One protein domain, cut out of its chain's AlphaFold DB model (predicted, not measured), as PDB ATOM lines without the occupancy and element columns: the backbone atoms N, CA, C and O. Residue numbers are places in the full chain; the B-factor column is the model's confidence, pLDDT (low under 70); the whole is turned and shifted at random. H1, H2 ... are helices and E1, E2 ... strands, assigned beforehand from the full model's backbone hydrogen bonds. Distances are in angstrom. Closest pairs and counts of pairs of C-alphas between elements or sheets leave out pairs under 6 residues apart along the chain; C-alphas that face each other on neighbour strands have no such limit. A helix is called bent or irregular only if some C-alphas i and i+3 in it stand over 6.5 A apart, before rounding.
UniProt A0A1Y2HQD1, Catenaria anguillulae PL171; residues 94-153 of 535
ATOM      1  N   VAL A  94     205.641 190.899 176.868       86.88
ATOM      2  CA  VAL A  94     204.955 191.823 175.967       86.88
ATOM      3  C   VAL A  94     205.325 191.452 174.534       86.88
ATOM      4  O   VAL A  94     206.346 191.917 174.028       86.88
ATOM      5  N   THR A  95     204.493 190.635 173.879       83.38
ATOM      6  CA  THR A  95     204.756 190.091 172.533       83.38
ATOM      7  C   THR A  95     205.120 191.179 171.521       83.38
ATOM      8  O   THR A  95     206.176 191.097 170.906       83.38
ATOM      9  N   ARG A  96     204.346 192.272 171.445       77.25
ATOM     10  CA  ARG A  96     204.627 193.408 170.540       77.25
ATOM     11  C   ARG A  96     206.006 194.045 170.761       77.25
ATOM     12  O   ARG A  96     206.614 194.543 169.828       77.25
ATOM     13  N   LYS A  97     206.499 194.074 172.004       84.19
ATOM     14  CA  LYS A  97     207.780 194.718 172.360       84.19
ATOM     15  C   LYS A  97     208.931 193.717 172.494       84.19
ATOM     16  O   LYS A  97     210.021 194.127 172.883       84.19
ATOM     17  N   GLN A  98     208.668 192.427 172.252       87.19
ATOM     18  CA  GLN A  98     209.616 191.313 172.383       87.19
ATOM     19  C   GLN A  98     210.446 191.364 173.682       87.19
ATOM     20  O   GLN A  98     211.644 191.085 173.699       87.19
ATOM     21  N   ARG A  99     209.813 191.763 174.794       88.00
ATOM     22  CA  ARG A  99     210.471 191.929 176.099       88.00
ATOM     23  C   ARG A  99     209.521 191.644 177.254       88.00
ATOM     24  O   ARG A  99     208.312 191.835 177.138       88.00
ATOM     25  N   TYR A 100     210.079 191.263 178.399       90.94
ATOM     26  CA  TYR A 100     209.323 191.139 179.645       90.94
ATOM     27  C   TYR A 100     208.886 192.506 180.190       90.94
ATOM     28  O   TYR A 100     209.570 193.516 180.009       90.94
ATOM     29  N   CYS A 101     207.723 192.543 180.843       89.25
ATOM     30  CA  CYS A 101     207.142 193.739 181.448       89.25
ATOM     31  C   CYS A 101     208.108 194.362 182.461       89.25
ATOM     32  O   CYS A 101     208.495 193.712 183.419       89.25
ATOM     33  N   SER A 102     208.462 195.636 182.310       89.75
ATOM     34  CA  SER A 102     209.427 196.310 183.190       89.75
ATOM     35  C   SER A 102     208.889 196.668 184.582       89.75
ATOM     36  O   SER A 102     209.641 197.182 185.403       89.75
ATOM     37  N   LEU A 103     207.598 196.447 184.851       89.00
ATOM     38  CA  LEU A 103     207.004 196.729 186.157       89.00
ATOM     39  C   LEU A 103     207.442 195.690 187.191       89.00
ATOM     40  O   LEU A 103     207.519 194.494 186.897       89.00
ATOM     41  N   ALA A 104     207.664 196.151 188.421       88.06
ATOM     42  CA  ALA A 104     208.093 195.284 189.505       88.06
ATOM     43  C   ALA A 104     206.991 194.289 189.904       88.06
ATOM     44  O   ALA A 104     205.837 194.671 190.127       88.06
ATOM     45  N   ALA A 105     207.351 193.011 190.010       86.81
ATOM     46  CA  ALA A 105     206.512 191.987 190.611       86.81
ATOM     47  C   ALA A 105     206.334 192.247 192.112       86.81
ATOM     48  O   ALA A 105     207.246 192.744 192.782       86.81
ATOM     49  N   ARG A 106     205.156 191.915 192.655       80.38
ATOM     50  CA  ARG A 106     204.946 192.000 194.108       80.38
ATOM     51  C   ARG A 106     205.792 190.930 194.795       80.38
ATOM     52  O   ARG A 106     205.991 189.844 194.250       80.38
ATOM     53  N   LYS A 107     206.272 191.223 196.006       79.19
ATOM     54  CA  LYS A 107     207.118 190.304 196.783       79.19
ATOM     55  C   LYS A 107     206.417 188.945 196.938       79.19
ATOM     56  O   LYS A 107     205.324 188.890 197.491       79.19
ATOM     57  N   GLY A 108     207.047 187.876 196.448       76.50
ATOM     58  CA  GLY A 108     206.503 186.511 196.498       76.50
ATOM     59  C   GLY A 108     205.537 186.131 195.366       76.50
ATOM     60  O   GLY A 108     204.952 185.058 195.432       76.50
ATOM     61  N   THR A 109     205.372 186.976 194.342       79.56
ATOM     62  CA  THR A 109     204.555 186.693 193.144       79.56
ATOM     63  C   THR A 109     205.398 186.801 191.878       79.56
ATOM     64  O   THR A 109     206.424 187.483 191.875       79.56
ATOM     65  N   ASN A 110     204.945 186.183 190.786       86.12
ATOM     66  CA  ASN A 110     205.655 186.223 189.501       86.12
ATOM     67  C   ASN A 110     205.289 187.447 188.639       86.12
ATOM     68  O   ASN A 110     205.893 187.687 187.591       86.12
ATOM     69  N   TYR A 111     204.292 188.238 189.044       84.88
ATOM     70  CA  TYR A 111     203.714 189.290 188.208       84.88
ATOM     71  C   TYR A 111     203.571 190.630 188.941       84.88
ATOM     72  O   TYR A 111     203.479 190.703 190.168       84.88
ATOM     73  N   CYS A 112     203.586 191.727 188.179       86.00
ATOM     74  CA  CYS A 112     203.343 193.071 188.706       86.00
ATOM     75  C   CYS A 112     201.864 193.286 189.060       86.00
ATOM     76  O   CYS A 112     201.014 192.437 188.801       86.00
ATOM     77  N   GLY A 113     201.533 194.452 189.622       76.06
ATOM     78  CA  GLY A 113     200.151 194.804 189.967       76.06
ATOM     79  C   GLY A 113     199.158 194.730 188.797       76.06
ATOM     80  O   GLY A 113     197.998 194.401 189.039       76.06
ATOM     81  N   GLU A 114     199.606 194.976 187.563       78.12
ATOM     82  CA  GLU A 114     198.771 194.909 186.351       78.12
ATOM     83  C   GLU A 114     198.593 193.471 185.838       78.12
ATOM     84  O   GLU A 114     197.481 193.032 185.551       78.12
ATOM     85  N   HIS A 115     199.673 192.686 185.810       81.19
ATOM     86  CA  HIS A 115     199.659 191.298 185.326       81.19
ATOM     87  C   HIS A 115     199.385 190.257 186.420       81.19
ATOM     88  O   HIS A 115     199.419 189.061 186.151       81.19
ATOM     89  N   GLY A 116     199.098 190.685 187.652       74.12
ATOM     90  CA  GLY A 116     198.846 189.796 188.792       74.12
ATOM     91  C   GLY A 116     197.690 188.814 188.584       74.12
ATOM     92  O   GLY A 116     197.655 187.774 189.227       74.12
ATOM     93  N   HIS A 117     196.777 189.109 187.654       69.81
ATOM     94  CA  HIS A 117     195.682 188.220 187.258       69.81
ATOM     95  C   HIS A 117     196.152 186.914 186.585       69.81
ATOM     96  O   HIS A 117     195.385 185.960 186.525       69.81
ATOM     97  N   LEU A 118     197.397 186.855 186.102       72.88
ATOM     98  CA  LEU A 118     197.998 185.663 185.491       72.88
ATOM     99  C   LEU A 118     198.625 184.714 186.524       72.88
ATOM    100  O   LEU A 118     199.074 183.625 186.167       72.88
ATOM    101  N   ASP A 119     198.677 185.112 187.800       70.19
ATOM    102  CA  ASP A 119     199.183 184.275 188.888       70.19
ATOM    103  C   ASP A 119     198.081 183.324 189.389       70.19
ATOM    104  O   ASP A 119     197.439 183.545 190.419       70.19
ATOM    105  N   THR A 120     197.834 182.247 188.639       63.22
ATOM    106  CA  THR A 120     196.837 181.214 188.983       63.22
ATOM    107  C   THR A 120     197.273 180.313 190.146       63.22
ATOM    108  O   THR A 120     196.527 179.431 190.562       63.22
ATOM    109  N   SER A 121     198.484 180.512 190.675       57.53
ATOM    110  CA  SER A 121     199.146 179.633 191.649       57.53
ATOM    111  C   SER A 121     198.721 179.851 193.106       57.53
ATOM    112  O   SER A 121     199.139 179.088 193.977       57.53
ATOM    113  N   SER A 122     197.934 180.889 193.414       58.03
ATOM    114  CA  SER A 122     197.614 181.259 194.801       58.03
ATOM    115  C   SER A 122     196.142 181.022 195.160       58.03
ATOM    116  O   SER A 122     195.231 181.450 194.453       58.03
ATOM    117  N   ALA A 123     195.889 180.428 196.333       57.00
ATOM    118  CA  ALA A 123     194.541 180.303 196.908       57.00
ATOM    119  C   ALA A 123     193.851 181.668 197.145       57.00
ATOM    120  O   ALA A 123     192.637 181.731 197.333       57.00
ATOM    121  N   ALA A 124     194.621 182.764 197.133       55.22
ATOM    122  CA  ALA A 124     194.130 184.134 197.231       55.22
ATOM    123  C   ALA A 124     193.496 184.633 195.916       55.22
ATOM    124  O   ALA A 124     192.441 185.259 195.967       55.22
ATOM    125  N   ALA A 125     194.067 184.299 194.750       58.34
ATOM    126  CA  ALA A 125     193.517 184.677 193.443       58.34
ATOM    127  C   ALA A 125     192.158 184.008 193.148       58.34
ATOM    128  O   ALA A 125     191.318 184.589 192.467       58.34
ATOM    129  N   ALA A 126     191.913 182.820 193.711       63.97
ATOM    130  CA  ALA A 126     190.628 182.126 193.603       63.97
ATOM    131  C   ALA A 126     189.511 182.745 194.469       63.97
ATOM    132  O   ALA A 126     188.336 182.523 194.193       63.97
ATOM    133  N   ARG A 127     189.855 183.499 195.525       71.12
ATOM    134  CA  ARG A 127     188.878 184.123 196.441       71.12
ATOM    135  C   ARG A 127     188.431 185.517 195.998       71.12
ATOM    136  O   ARG A 127     187.317 185.907 196.330       71.12
ATOM    137  N   ASP A 128     189.285 186.252 195.290       77.81
ATOM    138  CA  ASP A 128     188.992 187.594 194.769       77.81
ATOM    139  C   ASP A 128     189.640 187.781 193.385       77.81
ATOM    140  O   ASP A 128     190.721 188.373 193.263       77.81
ATOM    141  N   PRO A 129     189.040 187.203 192.330       81.50
ATOM    142  CA  PRO A 129     189.613 187.258 190.995       81.50
ATOM    143  C   PRO A 129     189.606 188.694 190.466       81.50
ATOM    144  O   PRO A 129     188.712 189.492 190.761       81.50
ATOM    145  N   ARG A 130     190.590 189.037 189.627       82.38
ATOM    146  CA  ARG A 130     190.503 190.276 188.851       82.38
ATOM    147  C   ARG A 130     189.571 190.068 187.666       82.38
ATOM    148  O   ARG A 130     189.767 189.145 186.882       82.38
ATOM    149  N   VAL A 131     188.597 190.952 187.522       85.75
ATOM    150  CA  VAL A 131     187.665 190.990 186.393       85.75
ATOM    151  C   VAL A 131     187.997 192.183 185.494       85.75
ATOM    152  O   VAL A 131     188.466 193.206 186.007       85.75
ATOM    153  N   PRO A 132     187.784 192.092 184.170       87.06
ATOM    154  CA  PRO A 132     187.848 193.256 183.292       87.06
ATOM    155  C   PRO A 132     186.906 194.353 183.795       87.06
ATOM    156  O   PRO A 132     185.800 194.062 184.260       87.06
ATOM    157  N   CYS A 133     187.341 195.610 183.743       88.06
ATOM    158  CA  CYS A 133     186.468 196.712 184.109       88.06
ATOM    159  C   CYS A 133     185.300 196.807 183.107       88.06
ATOM    160  O   CYS A 133     185.542 196.892 181.905       88.06
ATOM    161  N   PRO A 134     184.040 196.872 183.571       88.69
ATOM    162  CA  PRO A 134     182.876 197.067 182.704       88.69
ATOM    163  C   PRO A 134     182.898 198.368 181.890       88.69
ATOM    164  O   PRO A 134     182.198 198.460 180.889       88.69
ATOM    165  N   LEU A 135     183.658 199.380 182.331       85.12
ATOM    166  CA  LEU A 135     183.792 200.667 181.637       85.12
ATOM    167  C   LEU A 135     184.939 200.678 180.615       85.12
ATOM    168  O   LEU A 135     184.927 201.511 179.718       85.12
ATOM    169  N   ASP A 136     185.932 199.797 180.765       82.75
ATOM    170  CA  ASP A 136     187.072 199.658 179.852       82.75
ATOM    171  C   ASP A 136     187.746 198.291 180.065       82.75
ATOM    172  O   ASP A 136     188.488 198.104 181.033       82.75
ATOM    173  N   PRO A 137     187.503 197.315 179.175       82.88
ATOM    174  CA  PRO A 137     188.063 195.973 179.308       82.88
ATOM    175  C   PRO A 137     189.596 195.903 179.230       82.88
ATOM    176  O   PRO A 137     190.156 194.852 179.544       82.88
ATOM    177  N   ASN A 138     190.287 196.981 178.828       78.25
ATOM    178  CA  ASN A 138     191.751 197.003 178.723       78.25
ATOM    179  C   ASN A 138     192.456 197.029 180.083       78.25
ATOM    180  O   ASN A 138     193.656 196.757 180.154       78.25
ATOM    181  N   HIS A 139     191.734 197.320 181.166       81.94
ATOM    182  CA  HIS A 139     192.245 197.151 182.520       81.94
ATOM    183  C   HIS A 139     191.340 196.246 183.348       81.94
ATOM    184  O   HIS A 139     190.146 196.077 183.107       81.94
ATOM    185  N   THR A 140     191.932 195.649 184.375       83.94
ATOM    186  CA  THR A 140     191.233 194.729 185.277       83.94
ATOM    187  C   THR A 140     191.188 195.297 186.685       83.94
ATOM    188  O   THR A 140     191.998 196.149 187.049       83.94
ATOM    189  N   VAL A 141     190.265 194.822 187.514       87.44
ATOM    190  CA  VAL A 141     190.083 195.262 188.905       87.44
ATOM    191  C   VAL A 141     189.751 194.058 189.769       87.44
ATOM    192  O   VAL A 141     189.161 193.109 189.268       87.44
ATOM    193  N   GLN A 142     190.106 194.075 191.053       87.69
ATOM    194  CA  GLN A 142     189.646 193.030 191.976       87.69
ATOM    195  C   GLN A 142     188.115 193.030 192.030       87.69
ATOM    196  O   GLN A 142     187.508 194.101 192.115       87.69
ATOM    197  N   GLN A 143     187.496 191.851 191.960       88.44
ATOM    198  CA  GLN A 143     186.042 191.705 191.962       88.44
ATOM    199  C   GLN A 143     185.419 192.356 193.205       88.44
ATOM    200  O   GLN A 143     184.389 193.028 193.094       88.44
ATOM    201  N   SER A 144     186.074 192.241 194.363       91.50
ATOM    202  CA  SER A 144     185.662 192.890 195.614       91.50
ATOM    203  C   SER A 144     185.669 194.425 195.543       91.50
ATOM    204  O   SER A 144     184.812 195.091 196.133       91.50
ATOM    205  N   ASP A 145     186.593 195.003 194.774       91.00
ATOM    206  CA  ASP A 145     186.772 196.445 194.615       91.00
ATOM    207  C   ASP A 145     186.019 197.019 193.412       91.00
ATOM    208  O   ASP A 145     185.998 198.240 193.252       91.00
ATOM    209  N   LEU A 146     185.370 196.193 192.581       91.25
ATOM    210  CA  LEU A 146     184.734 196.629 191.336       91.25
ATOM    211  C   LEU A 146     183.768 197.802 191.557       91.25
ATOM    212  O   LEU A 146     183.878 198.824 190.884       91.25
ATOM    213  N   LYS A 147     182.879 197.716 192.554       92.69
ATOM    214  CA  LYS A 147     181.933 198.805 192.865       92.69
ATOM    215  C   LYS A 147     182.648 200.110 193.229       92.69
ATOM    216  O   LYS A 147     182.259 201.170 192.753       92.69
ATOM    217  N   LYS A 148     183.713 200.040 194.037       93.00
ATOM    218  CA  LYS A 148     184.517 201.218 194.413       93.00
ATOM    219  C   LYS A 148     185.296 201.760 193.221       93.00
ATOM    220  O   LYS A 148     185.425 202.968 193.071       93.00
ATOM    221  N   HIS A 149     185.825 200.871 192.384       90.81
ATOM    222  CA  HIS A 149     186.542 201.227 191.175       90.81
ATOM    223  C   HIS A 149     185.647 201.991 190.202       90.81
ATOM    224  O   HIS A 149     186.058 203.054 189.760       90.81
ATOM    225  N   LEU A 150     184.432 201.508 189.915       90.31
ATOM    226  CA  LEU A 150     183.513 202.142 188.960       90.31
ATOM    227  C   LEU A 150     183.224 203.614 189.296       90.31
ATOM    228  O   LEU A 150     183.032 204.415 188.389       90.31
ATOM    229  N   LEU A 151     183.263 203.996 190.577       89.50
ATOM    230  CA  LEU A 151     183.071 205.383 191.018       89.50
ATOM    231  C   LEU A 151     184.250 206.307 190.671       89.50
ATOM    232  O   LEU A 151     184.035 207.499 190.442       89.50
ATOM    233  N   ARG A 152     185.474 205.764 190.627       86.69
ATOM    234  CA  ARG A 152     186.748 206.487 190.434       86.69
ATOM    235  C   ARG A 152     187.517 206.057 189.182       86.69
ATOM    236  O   ARG A 152     188.702 206.348 189.058       86.69
ATOM    237  N   CYS A 153     186.883 205.277 188.314       86.62
ATOM    238  CA  CYS A 153     187.504 204.756 187.110       86.62
ATOM    239  C   CYS A 153     187.841 205.927 186.189       86.62
ATOM    240  O   CYS A 153     186.977 206.759 185.926       86.62
TER     241      CYS A 153
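This is residues 94 to 153 of the 535 residues of a protein of Catenaria anguillulae PL171 (UniProt A0A1Y2HQD1). A small two-stranded hairpin, E1 and E2, with the short helix H2 packed on it makes one end of a flat shape; toward the other end winds a long stretch with no named element, residues 94 to 114, and little H1 comes between the two. Residues 95 to 100 stick out. The printed part has 60 residues, with the order H1, E1, E2, H2; the two strands are antiparallel, and the class is mixed, helices and strands, though under half of the residues are in named elements. The whole is only just loose, close to compact, with a radius of gyration of the C-alphas of 12.7 A and spans of 34 by 28 by 15 A.

E1, residues 130 to 133, and E2, residues 136 to 142, form the antiparallel hairpin, their directions at 144 degrees. N 131 and O 141 are 2.8 A apart and N 133 and O 139 are 2.9 A apart, both within hydrogen-bond range. H2, residues 143 to 152, comes closest to E1 at the C-alphas of Gln 143 and Arg 130, 5.6 A apart. The closest C-alphas of H2 and E2 are those of His 149 and Val 141, 7.3 A apart. H1, residues 115 to 118, comes closest to E1 at the C-alphas of His 117 and Arg 130, 5.8 A apart. H1 and E2 are near each other, with 6 pairs of C-alphas within 10 A, while H1 and H2 are apart. In H2, 2 of 6 O i to N i+4 pairs and 5 of 7 O i to N i+3 pairs are within hydrogen-bond range; H1 is too short for an O i to N i+4 pair.

E2 is 14.1 A long and H2 14.9 A; E1 measures 9.0 A and H1 5.9 A. H1 begins at C-alpha 115 (199.659, 191.298, 185.326), and H2 ends at C-alpha 152 (186.748, 206.487, 190.434). H2 is irregular, with C-alphas 144 and 147 7.5 A apart.

The C-alphas of Gln 98 and Leu 151 are the two farthest apart, 35.4 A. The printed part has no cut. The link H1 to E1 is long, with 11 residues; E1 to E2 and E2 to H2 are tight. Residue 117 and residues 120 to 126 have pLDDT under 70, against a mean of 81.2 for the printed part.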